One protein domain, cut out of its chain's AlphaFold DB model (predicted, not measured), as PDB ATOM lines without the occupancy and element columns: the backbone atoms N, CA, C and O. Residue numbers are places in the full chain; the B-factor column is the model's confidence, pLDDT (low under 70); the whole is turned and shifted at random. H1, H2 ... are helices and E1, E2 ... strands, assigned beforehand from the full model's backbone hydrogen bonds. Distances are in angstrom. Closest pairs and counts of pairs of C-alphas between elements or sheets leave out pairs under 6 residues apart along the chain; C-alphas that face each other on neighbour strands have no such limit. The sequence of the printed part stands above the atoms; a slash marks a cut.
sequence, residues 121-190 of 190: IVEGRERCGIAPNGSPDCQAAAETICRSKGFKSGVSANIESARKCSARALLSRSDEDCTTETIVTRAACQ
ATOM      1  N   ILE A 121      -2.662 -45.075  43.448       93.81
ATOM      2  CA  ILE A 121      -3.239 -44.287  42.363       93.81
ATOM      3  C   ILE A 121      -3.906 -43.071  42.988       93.81
ATOM      4  O   ILE A 121      -4.795 -43.213  43.828       93.81
ATOM      5  N   VAL A 122      -3.471 -41.885  42.587       94.38
ATOM      6  CA  VAL A 122      -4.071 -40.624  43.013       94.38
ATOM      7  C   VAL A 122      -4.666 -39.908  41.814       94.38
ATOM      8  O   VAL A 122      -4.146 -39.971  40.696       94.38
ATOM      9  N   GLU A 123      -5.762 -39.205  42.061       94.19
ATOM     10  CA  GLU A 123      -6.393 -38.347  41.069       94.19
ATOM     11  C   GLU A 123      -5.810 -36.934  41.146       94.19
ATOM     12  O   GLU A 123      -5.546 -36.394  42.228       94.19
ATOM     13  N   GLY A 124      -5.604 -36.337  39.980       92.56
ATOM     14  CA  GLY A 124      -5.060 -34.997  39.820       92.56
ATOM     15  C   GLY A 124      -5.056 -34.624  38.348       92.56
ATOM     16  O   GLY A 124      -5.057 -35.509  37.505       92.56
ATOM     17  N   ARG A 125      -5.091 -33.331  38.029       93.38
ATOM     18  CA  ARG A 125      -5.189 -32.868  36.645       93.38
ATOM     19  C   ARG A 125      -4.041 -31.933  36.321       93.38
ATOM     20  O   ARG A 125      -4.051 -30.801  36.787       93.38
ATOM     21  N   GLU A 126      -3.099 -32.398  35.510       94.50
ATOM     22  CA  GLU A 126      -1.901 -31.633  35.150       94.50
ATOM     23  C   GLU A 126      -1.599 -31.778  33.655       94.50
ATOM     24  O   GLU A 126      -1.723 -32.868  33.092       94.50
ATOM     25  N   ARG A 127      -1.249 -30.674  32.987       93.81
ATOM     26  CA  ARG A 127      -0.949 -30.687  31.546       93.81
ATOM     27  C   ARG A 127       0.424 -31.292  31.300       93.81
ATOM     28  O   ARG A 127       1.376 -30.975  32.004       93.81
ATOM     29  N   CYS A 128       0.531 -32.106  30.260       93.19
ATOM     30  CA  CYS A 128       1.820 -32.613  29.816       93.19
ATOM     31  C   CYS A 128       2.588 -31.516  29.071       93.19
ATOM     32  O   CYS A 128       2.001 -30.732  28.319       93.19
ATOM     33  N   GLY A 129       3.902 -31.467  29.288       90.50
ATOM     34  CA  GLY A 129       4.794 -30.633  28.489       90.50
ATOM     35  C   GLY A 129       4.988 -31.235  27.099       90.50
ATOM     36  O   GLY A 129       4.665 -32.397  26.870       90.50
ATOM     37  N   ILE A 130       5.529 -30.460  26.163       89.81
ATOM     38  CA  ILE A 130       5.943 -30.977  24.853       89.81
ATOM     39  C   ILE A 130       7.443 -31.261  24.915       89.81
ATOM     40  O   ILE A 130       8.234 -30.360  25.198       89.81
ATOM     41  N   ALA A 131       7.829 -32.511  24.677       87.56
ATOM     42  CA  ALA A 131       9.227 -32.904  24.586       87.56
ATOM     43  C   ALA A 131       9.877 -32.369  23.292       87.56
ATOM     44  O   ALA A 131       9.174 -32.026  22.336       87.56
ATOM     45  N   PRO A 132      11.222 -32.336  23.199       85.44
ATOM     46  CA  PRO A 132      11.942 -31.818  22.026       85.44
ATOM     47  C   PRO A 132      11.623 -32.530  20.701       85.44
ATOM     48  O   PRO A 132      11.902 -32.003  19.629       85.44
ATOM     49  N   ASN A 133      11.045 -33.729  20.768       85.44
ATOM     50  CA  ASN A 133      10.596 -34.527  19.627       85.44
ATOM     51  C   ASN A 133       9.145 -34.226  19.190       85.44
ATOM     52  O   ASN A 133       8.639 -34.886  18.286       85.44
ATOM     53  N   GLY A 134       8.453 -33.291  19.849       82.44
ATOM     54  CA  GLY A 134       7.061 -32.934  19.563       82.44
ATOM     55  C   GLY A 134       6.006 -33.846  20.203       82.44
ATOM     56  O   GLY A 134       4.816 -33.608  20.005       82.44
ATOM     57  N   SER A 135       6.399 -34.865  20.977       84.88
ATOM     58  CA  SER A 135       5.457 -35.715  21.726       84.88
ATOM     59  C   SER A 135       5.134 -35.135  23.112       84.88
ATOM     60  O   SER A 135       5.973 -34.427  23.673       84.88
ATOM     61  N   PRO A 136       3.954 -35.422  23.693       87.81
ATOM     62  CA  PRO A 136       3.650 -35.013  25.060       87.81
ATOM     63  C   PRO A 136       4.473 -35.824  26.078       87.81
ATOM     64  O   PRO A 136       4.378 -37.049  26.120       87.81
ATOM     65  N   ASP A 137       5.239 -35.137  26.926       90.06
ATOM     66  CA  ASP A 137       5.922 -35.709  28.089       90.06
ATOM     67  C   ASP A 137       5.097 -35.443  29.353       90.06
ATOM     68  O   ASP A 137       4.937 -34.308  29.820       90.06
ATOM     69  N   CYS A 138       4.531 -36.523  29.884       93.50
ATOM     70  CA  CYS A 138       3.644 -36.510  31.038       93.50
ATOM     71  C   CYS A 138       4.345 -36.905  32.350       93.50
ATOM     72  O   CYS A 138       3.679 -36.969  33.388       93.50
ATOM     73  N   GLN A 139       5.659 -37.164  32.344       93.50
ATOM     74  CA  GLN A 139       6.373 -37.609  33.543       93.50
ATOM     75  C   GLN A 139       6.416 -36.502  34.600       93.50
ATOM     76  O   GLN A 139       5.970 -36.704  35.730       93.50
ATOM     77  N   ALA A 140       6.852 -35.301  34.217       93.75
ATOM     78  CA  ALA A 140       6.900 -34.155  35.126       93.75
ATOM     79  C   ALA A 140       5.507 -33.779  35.677       93.75
ATOM     80  O   ALA A 140       5.368 -33.368  36.834       93.75
ATOM     81  N   ALA A 141       4.462 -33.958  34.862       94.31
ATOM     82  CA  ALA A 141       3.074 -33.735  35.257       94.31
ATOM     83  C   ALA A 141       2.627 -34.747  36.328       94.31
ATOM     84  O   ALA A 141       2.083 -34.363  37.366       94.31
ATOM     85  N   ALA A 142       2.922 -36.034  36.130       95.31
ATOM     86  CA  ALA A 142       2.624 -37.082  37.104       95.31
ATOM     87  C   ALA A 142       3.393 -36.894  38.421       95.31
ATOM     88  O   ALA A 142       2.801 -36.990  39.496       95.31
ATOM     89  N   GLU A 143       4.680 -36.551  38.359       95.12
ATOM     90  CA  GLU A 143       5.485 -36.251  39.548       95.12
ATOM     91  C   GLU A 143       4.938 -35.045  40.318       95.12
ATOM     92  O   GLU A 143       4.970 -35.018  41.547       95.12
ATOM     93  N   THR A 144       4.406 -34.041  39.623       95.06
ATOM     94  CA  THR A 144       3.774 -32.876  40.258       95.06
ATOM     95  C   THR A 144       2.480 -33.264  40.970       95.06
ATOM     96  O   THR A 144       2.296 -32.905  42.136       95.06
ATOM     97  N   ILE A 145       1.637 -34.086  40.336       95.19
ATOM     98  CA  ILE A 145       0.443 -34.664  40.971       95.19
ATOM     99  C   ILE A 145       0.839 -35.458  42.226       95.19
ATOM    100  O   ILE A 145       0.279 -35.230  43.298       95.19
ATOM    101  N   CYS A 146       1.838 -36.332  42.137       95.81
ATOM    102  CA  CYS A 146       2.274 -37.171  43.252       95.81
ATOM    103  C   CYS A 146       2.890 -36.368  44.406       95.81
ATOM    104  O   CYS A 146       2.516 -36.572  45.565       95.81
ATOM    105  N   ARG A 147       3.755 -35.392  44.109       95.06
ATOM    106  CA  ARG A 147       4.342 -34.500  45.121       95.06
ATOM    107  C   ARG A 147       3.281 -33.665  45.832       95.06
ATOM    108  O   ARG A 147       3.366 -33.498  47.045       95.06
ATOM    109  N   SER A 148       2.235 -33.225  45.124       94.38
ATOM    110  CA  SER A 148       1.101 -32.511  45.741       94.38
ATOM    111  C   SER A 148       0.337 -33.353  46.773       94.38
ATOM    112  O   SER A 148      -0.347 -32.810  47.638       94.38
ATOM    113  N   LYS A 149       0.463 -34.685  46.698       93.75
ATOM    114  CA  LYS A 149      -0.152 -35.650  47.617       93.75
ATOM    115  C   LYS A 149       0.835 -36.217  48.648       93.75
ATOM    116  O   LYS A 149       0.448 -37.084  49.423       93.75
ATOM    117  N   GLY A 150       2.075 -35.720  48.682       93.38
ATOM    118  CA  GLY A 150       3.100 -36.125  49.649       93.38
ATOM    119  C   GLY A 150       3.934 -37.347  49.249       93.38
ATOM    120  O   GLY A 150       4.687 -37.856  50.076       93.38
ATOM    121  N   PHE A 151       3.828 -37.814  48.003       93.38
ATOM    122  CA  PHE A 151       4.661 -38.903  47.484       93.38
ATOM    123  C   PHE A 151       5.993 -38.375  46.947       93.38
ATOM    124  O   PHE A 151       6.098 -37.210  46.546       93.38
ATOM    125  N   LYS A 152       7.019 -39.230  46.931       91.38
ATOM    126  CA  LYS A 152       8.369 -38.841  46.494       91.38
ATOM    127  C   LYS A 152       8.487 -38.851  44.979       91.38
ATOM    128  O   LYS A 152       9.168 -37.996  44.419       91.38
ATOM    129  N   SER A 153       7.826 -39.802  44.327       92.06
ATOM    130  CA  SER A 153       7.813 -39.915  42.874       92.06
ATOM    131  C   SER A 153       6.506 -40.522  42.373       92.06
ATOM    132  O   SER A 153       5.661 -40.980  43.145       92.06
ATOM    133  N   GLY A 154       6.327 -40.514  41.057       93.12
ATOM    134  CA  GLY A 154       5.262 -41.272  40.427       93.12
ATOM    135  C   GLY A 154       5.238 -41.134  38.919       93.12
ATOM    136  O   GLY A 154       5.970 -40.338  38.338       93.12
ATOM    137  N   VAL A 155       4.392 -41.948  38.301       94.00
ATOM    138  CA  VAL A 155       4.258 -42.070  36.848       94.00
ATOM    139  C   VAL A 155       2.808 -41.858  36.432       94.00
ATOM    140  O   VAL A 155       1.881 -42.086  37.212       94.00
ATOM    141  N   SER A 156       2.583 -41.395  35.205       92.12
ATOM    142  CA  SER A 156       1.231 -41.178  34.687       92.12
ATOM    143  C   SER A 156       0.497 -42.513  34.566       92.12
ATOM    144  O   SER A 156       0.966 -43.413  33.872       92.12
ATOM    145  N   ALA A 157      -0.656 -42.635  35.220       92.75
ATOM    146  CA  ALA A 157      -1.503 -43.825  35.164       92.75
ATOM    147  C   ALA A 157      -2.676 -43.648  34.190       92.75
ATOM    148  O   ALA A 157      -3.123 -44.617  33.587       92.75
ATOM    149  N   ASN A 158      -3.175 -42.417  34.031       92.94
ATOM    150  CA  ASN A 158      -4.202 -42.087  33.051       92.94
ATOM    151  C   ASN A 158      -3.882 -40.761  32.364       92.94
ATOM    152  O   ASN A 158      -3.605 -39.765  33.038       92.94
ATOM    153  N   ILE A 159      -3.949 -40.766  31.035       93.31
ATOM    154  CA  ILE A 159      -3.670 -39.620  30.176       93.31
ATOM    155  C   ILE A 159      -4.879 -39.411  29.273       93.31
ATOM    156  O   ILE A 159      -5.306 -40.319  28.564       93.31
ATOM    157  N   GLU A 160      -5.403 -38.198  29.267       92.56
ATOM    158  CA  GLU A 160      -6.526 -37.787  28.440       92.56
ATOM    159  C   GLU A 160      -6.092 -36.675  27.493       92.56
ATOM    160  O   GLU A 160      -5.377 -35.749  27.873       92.56
ATOM    161  N   SER A 161      -6.539 -36.756  26.242       90.69
ATOM    162  CA  SER A 161      -6.355 -35.682  25.267       90.69
ATOM    163  C   SER A 161      -7.664 -34.925  25.122       90.69
ATOM    164  O   SER A 161      -8.673 -35.493  24.710       90.69
ATOM    165  N   ALA A 162      -7.653 -33.644  25.475       86.88
ATOM    166  CA  ALA A 162      -8.820 -32.779  25.412       86.88
ATOM    167  C   ALA A 162      -8.581 -31.654  24.406       86.88
ATOM    168  O   ALA A 162      -7.519 -31.031  24.395       86.88
ATOM    169  N   ARG A 163      -9.585 -31.350  23.577       87.12
ATOM    170  CA  ARG A 163      -9.573 -30.119  22.781       87.12
ATOM    171  C   ARG A 163     -10.017 -28.954  23.651       87.12
ATOM    172  O   ARG A 163     -11.143 -28.921  24.141       87.12
ATOM    173  N   LYS A 164      -9.124 -27.990  23.825       87.56
ATOM    174  CA  LYS A 164      -9.415 -26.699  24.423       87.56
ATOM    175  C   LYS A 164      -9.705 -25.706  23.309       87.56
ATOM    176  O   LYS A 164      -8.811 -25.325  22.565       87.56
ATOM    177  N   CYS A 165     -10.957 -25.289  23.222       89.62
ATOM    178  CA  CYS A 165     -11.397 -24.262  22.289       89.62
ATOM    179  C   CYS A 165     -11.583 -22.934  23.018       89.62
ATOM    180  O   CYS A 165     -11.986 -22.908  24.188       89.62
ATOM    181  N   SER A 166     -11.298 -21.827  22.334       87.00
ATOM    182  CA  SER A 166     -11.678 -20.507  22.831       87.00
ATOM    183  C   SER A 166     -13.209 -20.409  22.952       87.00
ATOM    184  O   SER A 166     -13.956 -21.089  22.244       87.00
ATOM    185  N   ALA A 167     -13.708 -19.552  23.847       88.00
ATOM    186  CA  ALA A 167     -15.152 -19.353  23.988       88.00
ATOM    187  C   ALA A 167     -15.795 -18.881  22.670       88.00
ATOM    188  O   ALA A 167     -16.911 -19.275  22.344       88.00
ATOM    189  N   ARG A 168     -15.058 -18.086  21.883       84.44
ATOM    190  CA  ARG A 168     -15.485 -17.624  20.560       84.44
ATOM    191  C   ARG A 168     -15.645 -18.787  19.586       84.44
ATOM    192  O   ARG A 168     -16.689 -18.888  18.957       84.44
ATOM    193  N   ALA A 169     -14.662 -19.683  19.529       86.38
ATOM    194  CA  ALA A 169     -14.685 -20.866  18.674       86.38
ATOM    195  C   ALA A 169     -15.888 -21.775  18.974       86.38
ATOM    196  O   ALA A 169     -16.612 -22.198  18.071       86.38
ATOM    197  N   LEU A 170     -16.170 -21.990  20.264       85.62
ATOM    198  CA  LEU A 170     -17.324 -22.776  20.709       85.62
ATOM    199  C   LEU A 170     -18.663 -22.146  20.300       85.62
ATOM    200  O   LEU A 170     -19.566 -22.858  19.866       85.62
ATOM    201  N   LEU A 171     -18.793 -20.822  20.417       87.94
ATOM    202  CA  LEU A 171     -20.016 -20.093  20.057       87.94
ATOM    203  C   LEU A 171     -20.224 -20.013  18.543       87.94
ATOM    204  O   LEU A 171     -21.349 -20.134  18.062       87.94
ATOM    205  N   SER A 172     -19.142 -19.829  17.792       87.44
ATOM    206  CA  SER A 172     -19.165 -19.718  16.334       87.44
ATOM    207  C   SER A 172     -19.201 -21.073  15.622       87.44
ATOM    208  O   SER A 172     -19.295 -21.092  14.398       87.44
ATOM    209  N   ARG A 173     -19.153 -22.197  16.361       80.81
ATOM    210  CA  ARG A 173     -19.000 -23.559  15.808       80.81
ATOM    211  C   ARG A 173     -17.844 -23.644  14.806       80.81
ATOM    212  O   ARG A 173     -17.944 -24.321  13.787       80.81
ATOM    213  N   SER A 174     -16.768 -22.927  15.099       79.12
ATOM    214  CA  SER A 174     -15.565 -22.893  14.283       79.12
ATOM    215  C   SER A 174     -14.457 -23.662  14.993       79.12
ATOM    216  O   SER A 174     -14.299 -23.533  16.204       79.12
ATOM    217  N   ASP A 175     -13.675 -24.442  14.250       79.12
ATOM    218  CA  ASP A 175     -12.476 -25.103  14.792       79.12
ATOM    219  C   ASP A 175     -11.271 -24.141  14.889       79.12
ATOM    220  O   ASP A 175     -10.229 -24.490  15.449       79.12
ATOM    221  N   GLU A 176     -11.429 -22.921  14.368       78.12
ATOM    222  CA  GLU A 176     -10.497 -21.798  14.496       78.12
ATOM    223  C   GLU A 176     -10.269 -21.540  16.002       78.12
ATOM    224  O   GLU A 176     -11.228 -21.306  16.733       78.12
ATOM    225  N   ASP A 177      -9.026 -21.616  16.487       82.94
ATOM    226  CA  ASP A 177      -8.631 -21.489  17.908       82.94
ATOM    227  C   ASP A 177      -8.946 -22.680  18.844       82.94
ATOM    228  O   ASP A 177      -9.002 -22.520  20.072       82.94
ATOM    229  N   CYS A 178      -9.114 -23.895  18.314       87.38
ATOM    230  CA  CYS A 178      -9.112 -25.120  19.120       87.38
ATOM    231  C   CYS A 178      -7.717 -25.761  19.175       87.38
ATOM    232  O   CYS A 178      -7.181 -26.202  18.163       87.38
ATOM    233  N   THR A 179      -7.141 -25.886  20.373       86.75
ATOM    234  CA  THR A 179      -5.864 -26.582  20.603       86.75
ATOM    235  C   THR A 179      -6.098 -27.906  21.321       86.75
ATOM    236  O   THR A 179      -6.806 -27.958  22.325       86.75
ATOM    237  N   THR A 180      -5.500 -28.989  20.831       88.81
ATOM    238  CA  THR A 180      -5.497 -30.276  21.537       88.81
ATOM    239  C   THR A 180      -4.401 -30.272  22.593       88.81
ATOM    240  O   THR A 180      -3.238 -30.036  22.283       88.81
ATOM    241  N   GLU A 181      -4.770 -30.549  23.836       90.81
ATOM    242  CA  GLU A 181      -3.852 -30.630  24.964       90.81
ATOM    243  C   GLU A 181      -3.917 -32.023  25.585       90.81
ATOM    244  O   GLU A 181      -4.995 -32.601  25.743       90.81
ATOM    245  N   THR A 182      -2.760 -32.549  25.973       93.88
ATOM    246  CA  THR A 182      -2.641 -33.822  26.686       93.88
ATOM    247  C   THR A 182      -2.516 -33.554  28.183       93.88
ATOM    248  O   THR A 182      -1.762 -32.678  28.609       93.88
ATOM    249  N   ILE A 183      -3.292 -34.271  28.989       93.88
ATOM    250  CA  ILE A 183      -3.476 -34.012  30.416       93.88
ATOM    251  C   ILE A 183      -3.411 -35.336  31.170       93.88
ATOM    252  O   ILE A 183      -4.089 -36.292  30.811       93.88
ATOM    253  N   VAL A 184      -2.637 -35.394  32.247       95.69
ATOM    254  CA  VAL A 184      -2.670 -36.515  33.192       95.69
ATOM    255  C   VAL A 184      -3.862 -36.321  34.119       95.69
ATOM    256  O   VAL A 184      -3.965 -35.263  34.736       95.69
ATOM    257  N   THR A 185      -4.750 -37.315  34.223       95.69
ATOM    258  CA  THR A 185      -5.906 -37.289  35.146       95.69
ATOM    259  C   THR A 185      -5.738 -38.214  36.352       95.69
ATOM    260  O   THR A 185      -6.383 -38.027  37.388       95.69
ATOM    261  N   ARG A 186      -4.836 -39.200  36.254       94.94
ATOM    262  CA  ARG A 186      -4.422 -40.061  37.373       94.94
ATOM    263  C   ARG A 186      -2.939 -40.384  37.299       94.94
ATOM    264  O   ARG A 186      -2.407 -40.613  36.212       94.94
ATOM    265  N   ALA A 187      -2.296 -40.471  38.455       95.81
ATOM    266  CA  ALA A 187      -0.894 -40.852  38.587       95.81
ATOM    267  C   ALA A 187      -0.734 -42.004  39.585       95.81
ATOM    268  O   ALA A 187      -1.457 -42.084  40.576       95.81
ATOM    269  N   ALA A 188       0.206 -42.901  39.308       94.88
ATOM    270  CA  ALA A 188       0.645 -43.950  40.215       94.88
ATOM    271  C   ALA A 188       1.846 -43.430  41.011       94.88
ATOM    272  O   ALA A 188       2.914 -43.209  40.443       94.88
ATOM    273  N   CYS A 189       1.660 -43.209  42.308       95.50
ATOM    274  CA  CYS A 189       2.618 -42.527  43.174       95.50
ATOM    275  C   CYS A 189       3.213 -43.460  44.219       95.50
ATOM    276  O   CYS A 189       2.502 -44.328  44.723       95.50
ATOM    277  N   GLN A 190       4.480 -43.250  44.574       91.44
ATOM    278  CA  GLN A 190       5.237 -44.080  45.515       91.44
ATOM    279  C   GLN A 190       6.093 -43.261  46.490       91.44
ATOM    280  O   GLN A 190       6.487 -42.109  46.172       91.44
TER     281      GLN A 190
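Overview. This is residues 121 to 190 of the 190 residues of an uncharacterized protein of Pseudorhodoplanes sp (UniProt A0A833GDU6). What does the model look like? A long, twisted ribbon of two antiparallel strands, E2 and E3, is joined at one end by a shorter strand, E1, and there the three-stranded sheet curls round one helix, H1. At the far end of the ribbon the small helix H2 sits in the turn between E2 and E3, and the long link from E1 to H1 folds back on itself. What is it made of? The printed part has 70 residues with three named strands and two named helices in the order E1 H1 E2 H2 E3; the sheet, E1 E3 E2, is antiparallel throughout, and the class is mixed, helices and strands. How large is it? It is loose, with a radius of gyration of the C-alphas of 14.3 A, and only just elongated, with spans of 45 by 26 by 15 A.

Arrangement. How does the sheet begin? E1, residues 121 to 127, is an edge strand, antiparallel to the inner strand E3, residues 178 to 189, at 153 degrees; N 122 and O 187 are 2.9 A apart, within hydrogen-bond range. Where is H1? H1, residues 139 to 148, is on the sheet, which curls round it; the closest C-alphas of E1 and H1 are those of Glu 126 and Ala 141, 5.4 A apart. E1, H1 and E2, residues 154 to 165, form a split strand-helix-strand unit, two strands running the same way with E3 between them, and its crossover is right-handed; H1 on one face of the sheet makes two layers, helix and sheet. How do E2 and E3 pair? They are antiparallel at 161 degrees, with N 160 and O 183 within hydrogen-bond range at 2.8 A; E2 bends by 65 degrees at residue 157. What of H2? H2, residues 167 to 172, only grazes the sheet and is apart from H1; in both helices every O i to N i+4 pair is within hydrogen-bond range.

Along the chain. Where do the first elements lie? E1 begins at C-alpha 121, (-3.239, -44.287, 42.363), and measures 17.5 A; H1 measures 14.2 A. Where do the later ones lie? E2 measures 29.9 A and ends at C-alpha 165, (-11.397, -24.262, 22.289), H2 follows, and E3 measures 31.9 A and ends at C-alpha 189, (2.618, -42.527, 43.174).

Size, cuts and confidence. What is its extent? The two C-alphas farthest apart are those of Ser 172 and Gln 190, 45.2 A. Which link is long? That from E1 to H1, of 11 residues, with residues 129 to 130 paired antiparallel with 136 to 137. Is anything missing or uncertain? The printed part has no cut, its mean pLDDT is 90.6, and no printed residue is under 70.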